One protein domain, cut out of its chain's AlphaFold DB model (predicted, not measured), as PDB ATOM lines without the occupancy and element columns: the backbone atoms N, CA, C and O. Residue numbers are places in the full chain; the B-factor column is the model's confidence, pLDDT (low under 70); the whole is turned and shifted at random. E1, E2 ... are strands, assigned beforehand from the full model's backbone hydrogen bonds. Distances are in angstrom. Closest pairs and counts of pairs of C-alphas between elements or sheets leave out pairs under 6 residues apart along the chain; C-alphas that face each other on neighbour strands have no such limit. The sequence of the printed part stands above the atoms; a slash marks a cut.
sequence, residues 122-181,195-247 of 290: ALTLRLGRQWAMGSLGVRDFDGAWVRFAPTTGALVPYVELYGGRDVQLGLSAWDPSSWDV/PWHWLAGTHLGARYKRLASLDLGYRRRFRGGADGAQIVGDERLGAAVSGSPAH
ATOM      1  N   ALA A 122     154.473 180.336 159.892       96.38
ATOM      2  CA  ALA A 122     154.675 179.911 161.271       96.38
ATOM      3  C   ALA A 122     153.377 179.811 162.087       96.38
ATOM      4  O   ALA A 122     153.445 179.357 163.225       96.38
ATOM      5  N   LEU A 123     152.225 180.254 161.573       97.06
ATOM      6  CA  LEU A 123     150.974 180.336 162.332       97.06
ATOM      7  C   LEU A 123     149.876 179.528 161.645       97.06
ATOM      8  O   LEU A 123     149.543 179.758 160.489       97.06
ATOM      9  N   THR A 124     149.276 178.596 162.378       97.75
ATOM     10  CA  THR A 124     148.083 177.867 161.940       97.75
ATOM     11  C   THR A 124     146.962 178.084 162.943       97.75
ATOM     12  O   THR A 124     147.170 178.001 164.153       97.75
ATOM     13  N   LEU A 125     145.778 178.358 162.426       97.94
ATOM     14  CA  LEU A 125     144.536 178.550 163.149       97.94
ATOM     15  C   LEU A 125     143.554 177.493 162.669       97.94
ATOM     16  O   LEU A 125     143.509 177.177 161.481       97.94
ATOM     17  N   ARG A 126     142.767 176.942 163.582       98.00
ATOM     18  CA  ARG A 126     141.730 175.983 163.239       98.00
ATOM     19  C   ARG A 126     140.476 176.214 164.056       98.00
ATOM     20  O   ARG A 126     140.567 176.451 165.260       98.00
ATOM     21  N   LEU A 127     139.327 176.157 163.393       97.94
ATOM     22  CA  LEU A 127     138.020 176.435 163.982       97.94
ATOM     23  C   LEU A 127     137.018 175.359 163.569       97.94
ATOM     24  O   LEU A 127     136.857 175.097 162.379       97.94
ATOM     25  N   GLY A 128     136.327 174.768 164.542       97.19
ATOM     26  CA  GLY A 128     135.280 173.771 164.333       97.19
ATOM     27  C   GLY A 128     135.508 172.492 165.134       97.19
ATOM     28  O   GLY A 128     136.180 172.489 166.166       97.19
ATOM     29  N   ARG A 129     134.923 171.395 164.656       94.44
ATOM     30  CA  ARG A 129     135.053 170.059 165.235       94.44
ATOM     31  C   ARG A 129     136.343 169.396 164.798       94.44
ATOM     32  O   ARG A 129     136.544 169.147 163.607       94.44
ATOM     33  N   GLN A 130     137.202 169.080 165.753       94.50
ATOM     34  CA  GLN A 130     138.557 168.624 165.484       94.50
ATOM     35  C   GLN A 130     139.105 167.727 166.591       94.50
ATOM     36  O   GLN A 130     138.506 167.570 167.654       94.50
ATOM     37  N   TRP A 131     140.284 167.165 166.332       90.19
ATOM     38  CA  TRP A 131     141.029 166.368 167.296       90.19
ATOM     39  C   TRP A 131     142.287 167.107 167.749       90.19
ATOM     40  O   TRP A 131     143.036 167.626 166.918       90.19
ATOM     41  N   ALA A 132     142.546 167.110 169.053       88.00
ATOM     42  CA  ALA A 132     143.856 167.401 169.622       88.00
ATOM     43  C   ALA A 132     144.593 166.076 169.810       88.00
ATOM     44  O   ALA A 132     144.029 165.122 170.342       88.00
ATOM     45  N   MET A 133     145.853 166.013 169.382       86.81
ATOM     46  CA  MET A 133     146.726 164.870 169.635       86.81
ATOM     47  C   MET A 133     148.040 165.364 170.221       86.81
ATOM     48  O   MET A 133     148.664 166.264 169.660       86.81
ATOM     49  N   GLY A 134     148.500 164.727 171.290       87.88
ATOM     50  CA  GLY A 134     149.799 165.030 171.884       87.88
ATOM     51  C   GLY A 134     150.181 164.027 172.961       87.88
ATOM     52  O   GLY A 134     149.716 162.887 172.959       87.88
ATOM     53  N   SER A 135     151.001 164.463 173.913       91.19
ATOM     54  CA  SER A 135     151.415 163.656 175.067       91.19
ATOM     55  C   SER A 135     150.266 163.189 175.973       91.19
ATOM     56  O   SER A 135     150.453 162.288 176.785       91.19
ATOM     57  N   LEU A 136     149.080 163.787 175.827       89.50
ATOM     58  CA  LEU A 136     147.861 163.499 176.590       89.50
ATOM     59  C   LEU A 136     146.851 162.621 175.825       89.50
ATOM     60  O   LEU A 136     145.666 162.603 176.175       89.50
ATOM     61  N   GLY A 137     147.296 161.951 174.759       85.50
ATOM     62  CA  GLY A 137     146.446 161.137 173.891       85.50
ATOM     63  C   GLY A 137     145.676 161.958 172.853       85.50
ATOM     64  O   GLY A 137     146.032 163.101 172.547       85.50
ATOM     65  N   VAL A 138     144.632 161.346 172.290       85.88
ATOM     66  CA  VAL A 138     143.728 161.958 171.302       85.88
ATOM     67  C   VAL A 138     142.466 162.453 172.005       85.88
ATOM     68  O   VAL A 138     141.932 161.765 172.878       85.88
ATOM     69  N   ARG A 139     141.977 163.642 171.642       86.81
ATOM     70  CA  ARG A 139     140.712 164.168 172.162       86.81
ATOM     71  C   ARG A 139     139.928 164.943 171.122       86.81
ATOM     72  O   ARG A 139     140.488 165.811 170.458       86.81
ATOM     73  N   ASP A 140     138.629 164.693 171.087       89.00
ATOM     74  CA  ASP A 140     137.686 165.350 170.193       89.00
ATOM     75  C   ASP A 140     137.071 166.568 170.888       89.00
ATOM     76  O   ASP A 140     136.698 166.514 172.063       89.00
ATOM     77  N   PHE A 141     136.979 167.683 170.171       93.38
ATOM     78  CA  PHE A 141     136.344 168.894 170.677       93.38
ATOM     79  C   PHE A 141     135.818 169.776 169.548       93.38
ATOM     80  O   PHE A 141     136.371 169.802 168.447       93.38
ATOM     81  N   ASP A 142     134.773 170.535 169.860       95.81
ATOM     82  CA  ASP A 142     134.238 171.587 169.002       95.81
ATOM     83  C   ASP A 142     134.767 172.931 169.519       95.81
ATOM     84  O   ASP A 142     134.382 173.389 170.598       95.81
ATOM     85  N   GLY A 143     135.685 173.574 168.798       97.12
ATOM     86  CA  GLY A 143     136.263 174.833 169.263       97.12
ATOM     87  C   GLY A 143     137.381 175.387 168.397       97.12
ATOM     88  O   GLY A 143     137.362 175.268 167.174       97.12
ATOM     89  N   ALA A 144     138.346 176.028 169.052       98.12
ATOM     90  CA  ALA A 144     139.453 176.714 168.411       98.12
ATOM     91  C   ALA A 144     140.794 176.088 168.790       98.12
ATOM     92  O   ALA A 144     140.993 175.586 169.899       98.12
ATOM     93  N   TRP A 145     141.726 176.146 167.850       97.50
ATOM     94  CA  TRP A 145     143.092 175.678 168.009       97.50
ATOM     95  C   TRP A 145     144.040 176.629 167.292       97.50
ATOM     96  O   TRP A 145     143.767 177.084 166.182       97.50
ATOM     97  N   VAL A 146     145.146 176.951 167.946       98.19
ATOM     98  CA  VAL A 146     146.164 177.873 167.454       98.19
ATOM     99  C   VAL A 146     147.517 177.225 167.648       98.19
ATOM    100  O   VAL A 146     147.842 176.773 168.744       98.19
ATOM    101  N   ARG A 147     148.331 177.223 166.598       98.00
ATOM    102  CA  ARG A 147     149.688 176.697 166.628       98.00
ATOM    103  C   ARG A 147     150.662 177.698 166.045       98.00
ATOM    104  O   ARG A 147     150.534 178.094 164.892       98.00
ATOM    105  N   PHE A 148     151.683 178.020 166.825       98.12
ATOM    106  CA  PHE A 148     152.835 178.794 166.391       98.12
ATOM    107  C   PHE A 148     154.065 177.886 166.311       98.12
ATOM    108  O   PHE A 148     154.443 177.270 167.305       98.12
ATOM    109  N   ALA A 149     154.680 177.777 165.137       97.44
ATOM    110  CA  ALA A 149     155.818 176.905 164.860       97.44
ATOM    111  C   ALA A 149     156.814 177.591 163.903       97.44
ATOM    112  O   ALA A 149     156.746 177.381 162.690       97.44
ATOM    113  N   PRO A 150     157.739 178.424 164.413       95.62
ATOM    114  CA  PRO A 150     158.693 179.132 163.570       95.62
ATOM    115  C   PRO A 150     159.684 178.151 162.928       95.62
ATOM    116  O   PRO A 150     160.257 177.280 163.584       95.62
ATOM    117  N   THR A 151     159.914 178.305 161.627       90.38
ATOM    118  CA  THR A 151     160.792 177.449 160.817       90.38
ATOM    119  C   THR A 151     162.264 177.854 160.957       90.38
ATOM    120  O   THR A 151     162.932 178.244 160.004       90.38
ATOM    121  N   THR A 152     162.817 177.744 162.167       86.69
ATOM    122  CA  THR A 152     164.208 178.120 162.480       86.69
ATOM    123  C   THR A 152     165.182 176.943 162.326       86.69
ATOM    124  O   THR A 152     165.770 176.428 163.276       86.69
ATOM    125  N   GLY A 153     165.399 176.506 161.084       90.94
ATOM    126  CA  GLY A 153     166.404 175.487 160.765       90.94
ATOM    127  C   GLY A 153     165.954 174.050 161.058       90.94
ATOM    128  O   GLY A 153     164.853 173.642 160.704       90.94
ATOM    129  N   ALA A 154     166.846 173.223 161.614       93.50
ATOM    130  CA  ALA A 154     166.601 171.782 161.766       93.50
ATOM    131  C   ALA A 154     165.700 171.418 162.960       93.50
ATOM    132  O   ALA A 154     165.079 170.352 162.946       93.50
ATOM    133  N   LEU A 155     165.674 172.274 163.981       95.88
ATOM    134  CA  LEU A 155     164.841 172.136 165.167       95.88
ATOM    135  C   LEU A 155     163.696 173.141 165.054       95.88
ATOM    136  O   LEU A 155     163.936 174.341 165.074       95.88
ATOM    137  N   VAL A 156     162.469 172.647 164.942       96.69
ATOM    138  CA  VAL A 156     161.261 173.470 164.839       96.69
ATOM    139  C   VAL A 156     160.550 173.429 166.190       96.69
ATOM    140  O   VAL A 156     159.890 172.422 166.483       96.69
ATOM    141  N   PRO A 157     160.711 174.453 167.049       97.56
ATOM    142  CA  PRO A 157     159.906 174.565 168.255       97.56
ATOM    143  C   PRO A 157     158.452 174.856 167.873       97.56
ATOM    144  O   PRO A 157     158.174 175.390 166.799       97.56
ATOM    145  N   TYR A 158     157.518 174.509 168.747       97.56
ATOM    146  CA  TYR A 158     156.132 174.917 168.598       97.56
ATOM    147  C   TYR A 158     155.455 175.147 169.942       97.56
ATOM    148  O   TYR A 158     155.784 174.515 170.948       97.56
ATOM    149  N   VAL A 159     154.473 176.037 169.904       98.00
ATOM    150  CA  VAL A 159     153.496 176.273 170.960       98.00
ATOM    151  C   VAL A 159     152.119 176.086 170.357       98.00
ATOM    152  O   VAL A 159     151.844 176.553 169.252       98.00
ATOM    153  N   GLU A 160     151.263 175.394 171.082       97.94
ATOM    154  CA  GLU A 160     149.907 175.087 170.678       97.94
ATOM    155  C   GLU A 160     148.956 175.400 171.828       97.94
ATOM    156  O   GLU A 160     149.256 175.109 172.989       97.94
ATOM    157  N   LEU A 161     147.826 176.010 171.500       97.88
ATOM    158  CA  LEU A 161     146.749 176.357 172.416       97.88
ATOM    159  C   LEU A 161     145.441 175.877 171.811       97.88
ATOM    160  O   LEU A 161     145.224 176.015 170.609       97.88
ATOM    161  N   TYR A 162     144.563 175.336 172.640       97.56
ATOM    162  CA  TYR A 162     143.246 174.911 172.193       97.56
ATOM    163  C   TYR A 162     142.216 175.047 173.297       97.56
ATOM    164  O   TYR A 162     142.532 174.986 174.486       97.56
ATOM    165  N   GLY A 163     140.968 175.214 172.884       97.38
ATOM    166  CA  GLY A 163     139.839 175.255 173.790       97.38
ATOM    167  C   GLY A 163     138.528 175.118 173.041       97.38
ATOM    168  O   GLY A 163     138.399 175.561 171.900       97.38
ATOM    169  N   GLY A 164     137.560 174.472 173.674       96.56
ATOM    170  CA  GLY A 164     136.290 174.170 173.035       96.56
ATOM    171  C   GLY A 164     135.381 173.316 173.893       96.56
ATOM    172  O   GLY A 164     135.746 172.903 174.997       96.56
ATOM    173  N   ARG A 165     134.193 173.049 173.362       93.69
ATOM    174  CA  ARG A 165     133.269 172.081 173.930       93.69
ATOM    175  C   ARG A 165     133.884 170.698 173.782       93.69
ATOM    176  O   ARG A 165     134.241 170.284 172.683       93.69
ATOM    177  N   ASP A 166     134.008 169.993 174.894       90.75
ATOM    178  CA  ASP A 166     134.508 168.626 174.908       90.75
ATOM    179  C   ASP A 166     133.465 167.698 174.283       90.75
ATOM    180  O   ASP A 166     132.298 167.708 174.686       90.75
ATOM    181  N   VAL A 167     133.876 166.914 173.289       86.06
ATOM    182  CA  VAL A 167     132.985 165.972 172.624       86.06
ATOM    183  C   VAL A 167     133.440 164.564 172.945       86.06
ATOM    184  O   VAL A 167     134.392 164.046 172.370       86.06
ATOM    185  N   GLN A 168     132.723 163.898 173.838       71.19
ATOM    186  CA  GLN A 168     132.880 162.460 174.001       71.19
ATOM    187  C   GLN A 168     131.948 161.750 173.026       71.19
ATOM    188  O   GLN A 168     130.755 161.604 173.268       71.19
ATOM    189  N   LEU A 169     132.499 161.311 171.897       57.94
ATOM    190  CA  LEU A 169     131.850 160.270 171.114       57.94
ATOM    191  C   LEU A 169     132.175 158.924 171.763       57.94
ATOM    192  O   LEU A 169     133.315 158.470 171.680       57.94
ATOM    193  N   GLY A 170     131.166 158.238 172.308       52.28
ATOM    194  CA  GLY A 170     131.290 156.839 172.750       52.28
ATOM    195  C   GLY A 170     131.680 155.863 171.623       52.28
ATOM    196  O   GLY A 170     131.973 154.699 171.871       52.28
ATOM    197  N   LEU A 171     131.698 156.337 170.370       49.38
ATOM    198  CA  LEU A 171     131.929 155.558 169.147       49.38
ATOM    199  C   LEU A 171     132.940 156.231 168.194       49.38
ATOM    200  O   LEU A 171     132.990 155.948 166.988       49.38
ATOM    201  N   SER A 172     133.761 157.146 168.721       45.78
ATOM    202  CA  SER A 172     134.939 157.661 168.016       45.78
ATOM    203  C   SER A 172     135.773 156.488 167.459       45.78
ATOM    204  O   SER A 172     135.815 155.404 168.037       45.78
ATOM    205  N   ALA A 173     136.426 156.672 166.304       48.25
ATOM    206  CA  ALA A 173     137.308 155.653 165.710       48.25
ATOM    207  C   ALA A 173     138.464 155.280 166.653       48.25
ATOM    208  O   ALA A 173     139.109 154.243 166.488       48.25
ATOM    209  N   TRP A 174     138.687 156.143 167.635       51.12
ATOM    210  CA  TRP A 174     139.631 156.039 168.718       51.12
ATOM    211  C   TRP A 174     138.813 155.910 169.999       51.12
ATOM    212  O   TRP A 174     138.227 156.890 170.454       51.12
ATOM    213  N   ASP A 175     138.745 154.712 170.571       52.81
ATOM    214  CA  ASP A 175     138.294 154.577 171.953       52.81
ATOM    215  C   ASP A 175     139.275 155.392 172.815       52.81
ATOM    216  O   ASP A 175     140.460 155.035 172.848       52.81
ATOM    217  N   PRO A 176     138.848 156.493 173.463       48.91
ATOM    218  CA  PRO A 176     139.754 157.355 174.213       48.91
ATOM    219  C   PRO A 176     140.522 156.590 175.294       48.91
ATOM    220  O   PRO A 176     141.659 156.951 175.590       48.91
ATOM    221  N   SER A 177     139.947 155.509 175.837       52.34
ATOM    222  CA  SER A 177     140.601 154.659 176.835       52.34
ATOM    223  C   SER A 177     141.758 153.839 176.252       52.34
ATOM    224  O   SER A 177     142.749 153.593 176.932       52.34
ATOM    225  N   SER A 178     141.690 153.487 174.964       52.53
ATOM    226  CA  SER A 178     142.744 152.736 174.265       52.53
ATOM    227  C   SER A 178     143.950 153.590 173.848       52.53
ATOM    228  O   SER A 178     144.998 153.045 173.507       52.53
ATOM    229  N   TRP A 179     143.812 154.921 173.883       51.31
ATOM    230  CA  TRP A 179     144.857 155.887 173.505       51.31
ATOM    231  C   TRP A 179     145.252 156.824 174.641       51.31
ATOM    232  O   TRP A 179     146.074 157.723 174.435       51.31
ATOM    233  N   ASP A 180     144.690 156.631 175.834       53.78
ATOM    234  CA  ASP A 180     145.168 157.338 177.003       53.78
ATOM    235  C   ASP A 180     146.522 156.773 177.429       53.78
ATOM    236  O   ASP A 180     146.645 155.638 177.886       53.78
ATOM    237  N   VAL A 181     147.551 157.605 177.299       53.09
ATOM    238  CA  VAL A 181     148.927 157.281 177.695       53.09
ATOM    239  C   VAL A 181     149.019 157.005 179.201       53.09
ATOM    240  O   VAL A 181     149.926 156.303 179.640       53.09
ATOM    241  N   PRO A 195     125.130 169.986 182.095       81.25
ATOM    242  CA  PRO A 195     124.553 170.760 180.996       81.25
ATOM    243  C   PRO A 195     125.591 171.171 179.940       81.25
ATOM    244  O   PRO A 195     125.241 171.463 178.798       81.25
ATOM    245  N   TRP A 196     126.874 171.214 180.310       84.50
ATOM    246  CA  TRP A 196     127.968 171.575 179.420       84.50
ATOM    247  C   TRP A 196     129.301 170.991 179.889       84.50
ATOM    248  O   TRP A 196     129.533 170.810 181.086       84.50
ATOM    249  N   HIS A 197     130.195 170.776 178.920       89.00
ATOM    250  CA  HIS A 197     131.569 170.309 179.109       89.00
ATOM    251  C   HIS A 197     132.502 171.125 178.224       89.00
ATOM    252  O   HIS A 197     132.317 171.178 177.008       89.00
ATOM    253  N   TRP A 198     133.512 171.740 178.824       92.69
ATOM    254  CA  TRP A 198     134.546 172.490 178.120       92.69
ATOM    255  C   TRP A 198     135.911 171.910 178.436       92.69
ATOM    256  O   TRP A 198     136.164 171.411 179.531       92.69
ATOM    257  N   LEU A 199     136.820 172.024 177.484       94.19
ATOM    258  CA  LEU A 199     138.226 171.752 177.702       94.19
ATOM    259  C   LEU A 199     139.068 172.921 177.218       94.19
ATOM    260  O   LEU A 199     138.678 173.656 176.310       94.19
ATOM    261  N   ALA A 200     140.227 173.079 177.838       96.81
ATOM    262  CA  ALA A 200     141.276 173.969 177.378       96.81
ATOM    263  C   ALA A 200     142.629 173.317 177.641       96.81
ATOM    264  O   ALA A 200     142.804 172.589 178.621       96.81
ATOM    265  N   GLY A 201     143.599 173.575 176.776       96.75
ATOM    266  CA  GLY A 201     144.922 173.008 176.941       96.75
ATOM    267  C   GLY A 201     145.990 173.707 176.128       96.75
ATOM    268  O   GLY A 201     145.732 174.595 175.312       96.75
ATOM    269  N   THR A 202     147.219 173.288 176.389       97.62
ATOM    270  CA  THR A 202     148.407 173.755 175.693       97.62
ATOM    271  C   THR A 202     149.365 172.603 175.439       97.62
ATOM    272  O   THR A 202     149.495 171.706 176.274       97.62
ATOM    273  N   HIS A 203     150.046 172.649 174.295       97.38
ATOM    274  CA  HIS A 203     151.219 171.828 174.030       97.38
ATOM    275  C   HIS A 203     152.434 172.704 173.740       97.38
ATOM    276  O   HIS A 203     152.353 173.710 173.032       97.38
ATOM    277  N   LEU A 204     153.576 172.289 174.267       97.88
ATOM    278  CA  LEU A 204     154.879 172.890 174.042       97.88
ATOM    279  C   LEU A 204     155.814 171.786 173.579       97.88
ATOM    280  O   LEU A 204     155.932 170.752 174.232       97.88
ATOM    281  N   GLY A 205     156.508 171.992 172.470       97.25
ATOM    282  CA  GLY A 205     157.381 170.949 171.966       97.25
ATOM    283  C   GLY A 205     158.396 171.427 170.957       97.25
ATOM    284  O   GLY A 205     158.461 172.598 170.585       97.25
ATOM    285  N   ALA A 206     159.208 170.485 170.500       97.25
ATOM    286  CA  ALA A 206     160.150 170.713 169.424       97.25
ATOM    287  C   ALA A 206     160.275 169.469 168.551       97.25
ATOM    288  O   ALA A 206     160.268 168.336 169.036       97.25
ATOM    289  N   ARG A 207     160.399 169.684 167.240       95.69
ATOM    290  CA  ARG A 207     160.612 168.624 166.252       95.69
ATOM    291  C   ARG A 207     161.970 168.801 165.602       95.69
ATOM    292  O   ARG A 207     162.244 169.838 165.007       95.69
ATOM    293  N   TYR A 208     162.812 167.780 165.679       94.75
ATOM    294  CA  TYR A 208     164.067 167.735 164.940       94.75
ATOM    295  C   TYR A 208     163.853 166.986 163.624       94.75
ATOM    296  O   TYR A 208     163.880 165.748 163.567       94.75
ATOM    297  N   LYS A 209     163.624 167.746 162.546       89.44
ATOM    298  CA  LYS A 209     163.271 167.215 161.219       89.44
ATOM    299  C   LYS A 209     162.133 166.180 161.328       89.44
ATOM    300  O   LYS A 209     161.114 166.434 161.957       89.44
ATOM    301  N   ARG A 210     162.309 165.003 160.720       86.00
ATOM    302  CA  ARG A 210     161.415 163.835 160.829       86.00
ATOM    303  C   ARG A 210     161.986 162.748 161.751       86.00
ATOM    304  O   ARG A 210     161.600 161.591 161.638       86.00
ATOM    305  N   LEU A 211     162.991 163.086 162.562       92.06
ATOM    306  CA  LEU A 211     163.790 162.103 163.295       92.06
ATOM    307  C   LEU A 211     163.387 161.992 164.754       92.06
ATOM    308  O   LEU A 211     163.374 160.884 165.272       92.06
ATOM    309  N   ALA A 212     163.096 163.113 165.407       94.88
ATOM    310  CA  ALA A 212     162.742 163.119 166.816       94.88
ATOM    311  C   ALA A 212     161.747 164.230 167.135       94.88
ATOM    312  O   ALA A 212     161.746 165.283 166.488       94.88
ATOM    313  N   SER A 213     160.932 164.004 168.156       95.19
ATOM    314  CA  SER A 213     160.064 165.015 168.740       95.19
ATOM    315  C   SER A 213     160.038 164.899 170.256       95.19
ATOM    316  O   SER A 213     160.052 163.795 170.798       95.19
ATOM    317  N   LEU A 214     159.935 166.044 170.915       97.00
ATOM    318  CA  LEU A 214     159.580 166.175 172.322       97.00
ATOM    319  C   LEU A 214     158.276 166.975 172.393       97.00
ATOM    320  O   LEU A 214     158.167 168.000 171.718       97.00
ATOM    321  N   ASP A 215     157.322 166.508 173.192       97.12
ATOM    322  CA  ASP A 215     156.037 167.160 173.447       97.12
ATOM    323  C   ASP A 215     155.748 167.173 174.949       97.12
ATOM    324  O   ASP A 215     155.884 166.153 175.626       97.12
ATOM    325  N   LEU A 216     155.345 168.328 175.461       97.69
ATOM    326  CA  LEU A 216     154.810 168.531 176.798       97.69
ATOM    327  C   LEU A 216     153.393 169.069 176.642       97.69
ATOM    328  O   LEU A 216     153.169 169.993 175.867       97.69
ATOM    329  N   GLY A 217     152.450 168.505 177.381       96.75
ATOM    330  CA  GLY A 217     151.037 168.830 177.269       96.75
ATOM    331  C   GLY A 217     150.431 169.095 178.632       96.75
ATOM    332  O   GLY A 217     150.723 168.386 179.596       96.75
ATOM    333  N   TYR A 218     149.562 170.095 178.691       96.44
ATOM    334  CA  TYR A 218     148.681 170.360 179.821       96.44
ATOM    335  C   TYR A 218     147.248 170.522 179.315       96.44
ATOM    336  O   TYR A 218     147.015 171.199 178.313       96.44
ATOM    337  N   ARG A 219     146.283 169.915 180.003       94.81
ATOM    338  CA  ARG A 219     144.857 170.011 179.674       94.81
ATOM    339  C   ARG A 219     144.034 170.103 180.944       94.81
ATOM    340  O   ARG A 219     144.279 169.364 181.892       94.81
ATOM    341  N   ARG A 220     143.011 170.949 180.915       94.06
ATOM    342  CA  ARG A 220     142.011 171.082 181.968       94.06
ATOM    343  C   ARG A 220     140.612 170.939 181.388       94.06
ATOM    344  O   ARG A 220     140.326 171.479 180.319       94.06
ATOM    345  N   ARG A 221     139.751 170.214 182.098       91.69
ATOM    346  CA  ARG A 221     138.333 170.036 181.780       91.69
ATOM    347  C   ARG A 221     137.475 170.756 182.808       91.69
ATOM    348  O   ARG A 221     137.745 170.722 184.008       91.69
ATOM    349  N   PHE A 222     136.415 171.370 182.317       91.62
ATOM    350  CA  PHE A 222     135.413 172.070 183.098       91.62
ATOM    351  C   PHE A 222     134.047 171.493 182.764       91.62
ATOM    352  O   PHE A 222     133.766 171.192 181.605       91.62
ATOM    353  N   ARG A 223     133.187 171.381 183.768       89.06
ATOM    354  CA  ARG A 223     131.806 170.934 183.600       89.06
ATOM    355  C   ARG A 223     130.856 171.798 184.415       89.06
ATOM    356  O   ARG A 223     131.257 172.359 185.437       89.06
ATOM    357  N   GLY A 224     129.607 171.874 183.977       86.62
ATOM    358  CA  GLY A 224     128.541 172.479 184.769       86.62
ATOM    359  C   GLY A 224     128.118 171.555 185.909       86.62
ATOM    360  O   GLY A 224     127.816 170.389 185.682       86.62
ATOM    361  N   GLY A 225     128.100 172.060 187.137       84.00
ATOM    362  CA  GLY A 225     127.449 171.407 188.269       84.00
ATOM    363  C   GLY A 225     125.926 171.497 188.177       84.00
ATOM    364  O   GLY A 225     125.395 172.283 187.389       84.00
ATOM    365  N   ALA A 226     125.226 170.722 189.010       81.75
ATOM    366  CA  ALA A 226     123.760 170.734 189.084       81.75
ATOM    367  C   ALA A 226     123.198 172.141 189.369       81.75
ATOM    368  O   ALA A 226     122.193 172.534 188.785       81.75
ATOM    369  N   ASP A 227     123.917 172.931 190.170       84.81
ATOM    370  CA  ASP A 227     123.537 174.299 190.547       84.81
ATOM    371  C   ASP A 227     124.038 175.360 189.545       84.81
ATOM    372  O   ASP A 227     124.058 176.554 189.835       84.81
ATOM    373  N   GLY A 228     124.543 174.938 188.380       82.00
ATOM    374  CA  GLY A 228     125.163 175.816 187.383       82.00
ATOM    375  C   GLY A 228     126.591 176.269 187.722       82.00
ATOM    376  O   GLY A 228     127.237 176.911 186.892       82.00
ATOM    377  N   ALA A 229     127.118 175.915 188.898       86.19
ATOM    378  CA  ALA A 229     128.495 176.210 189.286       86.19
ATOM    379  C   ALA A 229     129.506 175.513 188.358       86.19
ATOM    380  O   ALA A 229     129.332 174.353 187.990       86.19
ATOM    381  N   GLN A 230     130.596 176.191 188.001       87.00
ATOM    382  CA  GLN A 230     131.687 175.574 187.249       87.00
ATOM    383  C   GLN A 230     132.474 174.624 188.154       87.00
ATOM    384  O   GLN A 230     133.104 175.048 189.121       87.00
ATOM    385  N   ILE A 231     132.482 173.345 187.801       86.25
ATOM    386  CA  ILE A 231     133.270 172.318 188.475       86.25
ATOM    387  C   ILE A 231     134.481 172.002 187.603       86.25
ATOM    388  O   ILE A 231     134.370 171.758 186.399       86.25
ATOM    389  N   VAL A 232     135.655 171.994 188.223       86.00
ATOM    390  CA  VAL A 232     136.872 171.481 187.593       86.00
ATOM    391  C   VAL A 232     136.756 169.962 187.556       86.00
ATOM    392  O   VAL A 232     136.638 169.329 188.601       86.00
ATOM    393  N   GLY A 233     136.709 169.395 186.353       80.12
ATOM    394  CA  GLY A 233     136.514 167.960 186.162       80.12
ATOM    395  C   GLY A 233     137.821 167.181 186.274       80.12
ATOM    396  O   GLY A 233     137.941 166.290 187.104       80.12
ATOM    397  N   ASP A 234     138.792 167.517 185.426       85.81
ATOM    398  CA  ASP A 234     140.046 166.774 185.281       85.81
ATOM    399  C   ASP A 234     141.178 167.722 184.870       85.81
ATOM    400  O   ASP A 234     140.970 168.656 184.088       85.81
ATOM    401  N   GLU A 235     142.375 167.462 185.382       92.06
ATOM    402  CA  GLU A 235     143.608 168.179 185.073       92.06
ATOM    403  C   GLU A 235     144.696 167.165 184.753       92.06
ATOM    404  O   GLU A 235     145.023 166.300 185.562       92.06
ATOM    405  N   ARG A 236     145.284 167.282 183.561       91.25
ATOM    406  CA  ARG A 236     146.310 166.353 183.094       91.25
ATOM    407  C   ARG A 236     147.560 167.086 182.651       91.25
ATOM    408  O   ARG A 236     147.492 168.084 181.934       91.25
ATOM    409  N   LEU A 237     148.698 166.515 183.026       94.69
ATOM    410  CA  LEU A 237     150.029 166.863 182.547       94.69
ATOM    411  C   LEU A 237     150.657 165.617 181.914       94.69
ATOM    412  O   LEU A 237     150.519 164.513 182.442       94.69
ATOM    413  N   GLY A 238     151.342 165.784 180.788       93.50
ATOM    414  CA  GLY A 238     151.973 164.673 180.089       93.50
ATOM    415  C   GLY A 238     153.201 165.096 179.311       93.50
ATOM    416  O   GLY A 238     153.294 166.222 178.821       93.50
ATOM    417  N   ALA A 239     154.129 164.160 179.156       94.75
ATOM    418  CA  ALA A 239     155.319 164.313 178.338       94.75
ATOM    419  C   ALA A 239     155.434 163.123 177.385       94.75
ATOM    420  O   ALA A 239     155.197 161.982 177.777       94.75
ATOM    421  N   ALA A 240     155.810 163.385 176.139       93.56
ATOM    422  CA  ALA A 240     156.083 162.357 175.149       93.56
ATOM    423  C   ALA A 240     157.383 162.666 174.409       93.56
ATOM    424  O   ALA A 240     157.648 163.799 174.004       93.56
ATOM    425  N   VAL A 241     158.184 161.627 174.196       93.75
ATOM    426  CA  VAL A 241     159.365 161.667 173.336       93.75
ATOM    427  C   VAL A 241     159.181 160.612 172.264       93.75
ATOM    428  O   VAL A 241     158.886 159.458 172.566       93.75
ATOM    429  N   SER A 242     159.368 161.000 171.009       91.62
ATOM    430  CA  SER A 242     159.412 160.060 169.898       91.62
ATOM    431  C   SER A 242     160.729 160.203 169.149       91.62
ATOM    432  O   SER A 242     161.286 161.296 169.028       91.62
ATOM    433  N   GLY A 243     161.240 159.082 168.657       90.19
ATOM    434  CA  GLY A 243     162.453 159.028 167.861       90.19
ATOM    435  C   GLY A 243     162.338 157.907 166.845       90.19
ATOM    436  O   GLY A 243     161.966 156.791 167.193       90.19
ATOM    437  N   SER A 244     162.654 158.191 165.586       86.31
ATOM    438  CA  SER A 244     162.811 157.156 164.572       86.31
ATOM    439  C   SER A 244     164.281 156.733 164.536       86.31
ATOM    440  O   SER A 244     165.133 157.526 164.106       86.31
ATOM    441  N   PRO A 245     164.619 155.506 164.977       69.44
ATOM    442  CA  PRO A 245     165.963 154.978 164.832       69.44
ATOM    443  C   PRO A 245     166.239 154.727 163.341       69.44
ATOM    444  O   PRO A 245     165.995 153.664 162.789       69.44
ATOM    445  N   ALA A 246     166.801 155.741 162.691       58.22
ATOM    446  CA  ALA A 246     167.617 155.642 161.489       58.22
ATOM    447  C   ALA A 246     166.930 155.370 160.130       58.22
ATOM    448  O   ALA A 246     166.980 154.279 159.566       58.22
ATOM    449  N   HIS A 247     166.666 156.474 159.426       52.09
ATOM    450  CA  HIS A 247     166.823 156.552 157.964       52.09
ATOM    451  C   HIS A 247     168.289 156.279 157.506       52.09
ATOM    452  O   HIS A 247     168.547 156.007 156.330       52.09
TER     453      HIS A 247
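AT A GLANCE: This is residues 122 to 181 and 195 to 247 of the 290 residues of an uncharacterized protein of Bradymonadaceae bacterium (UniProt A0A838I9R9). One long, twisted sheet of six strands folds over on itself like a half-closed trough: the long strands E3, E4, E5 and E6 make its wall, and the hairpin of E1 and E2 bends sharply so that its tip reaches over the face of E4, E5 and E6. The trough is not closed into a barrel, since the edge strands E1 and E6 are not paired with each other. The printed part has 113 residues, with no named helix and six named strands, E1 to E6, whose order across the sheet is their order along the chain, all antiparallel; the class is all strand. The whole is only just compact, close to loose, with a radius of gyration of the C-alphas of 15.6 A, and elongated, spanning 54 by 29 by 22 A.

HOW THE PARTS SIT: E4, residues 197 to 208, is an inner strand of the sheet, antiparallel to E5, residues 212 to 224, at 172 degrees; the two form a hairpin, with N 202 and O 218 2.8 A apart, within hydrogen-bond range. E5 and E6, residues 230 to 243, form the next hairpin, with N 217 and O 238 at 2.8 A. These three make a meander, each strand the antiparallel neighbour of the one before. On the other side of E4 is E3, residues 155 to 166, with N 160 and O 203 at 2.8 A. E2, residues 137 to 148, forms a hairpin with E3, with N 146 and O 161 at 2.8 A, and E1, residues 123 to 134, forms one with E2, with N 126 and O 145 at 2.8 A; E1, E2 and E3 are a second meander. E1 bends by 125 degrees at residue 128, E2 by 119 degrees at residue 142 and E3 by 52 degrees at residue 163. This is a folded sheet, one sheet bent back on itself into two leaves: E1 and E2 face E4, E5 and E6, with E3 as the hinge. The closest C-alphas of E1 and E5 are those of Gly 134 and Gly 217, 6.7 A apart. E2 and E6 are apart.

IN THESE COORDINATES: E1 begins at C-alpha 123 (150.974, 180.336, 162.332) and spans 18.1 A from first to last C-alpha, and E2 spans 20.2 A. E3 spans 32.1 A, E4 35.5 A and E5 39.7 A. E6, 14 residues, spans 40.0 A and ends at C-alpha 243 (162.453, 159.028, 167.861).

THE WHOLE: The two C-alphas farthest apart, those of Asp 227 and His 247, are 57.0 A apart. Residues 182 to 194 are not printed, in the link across the cut from E3 to E4, and C-alphas 181 and 195 are 28.0 A apart. Residues 167 to 181 hold no named element. Confidence is low, under 70, at residues 169 to 181 and 245 to 247.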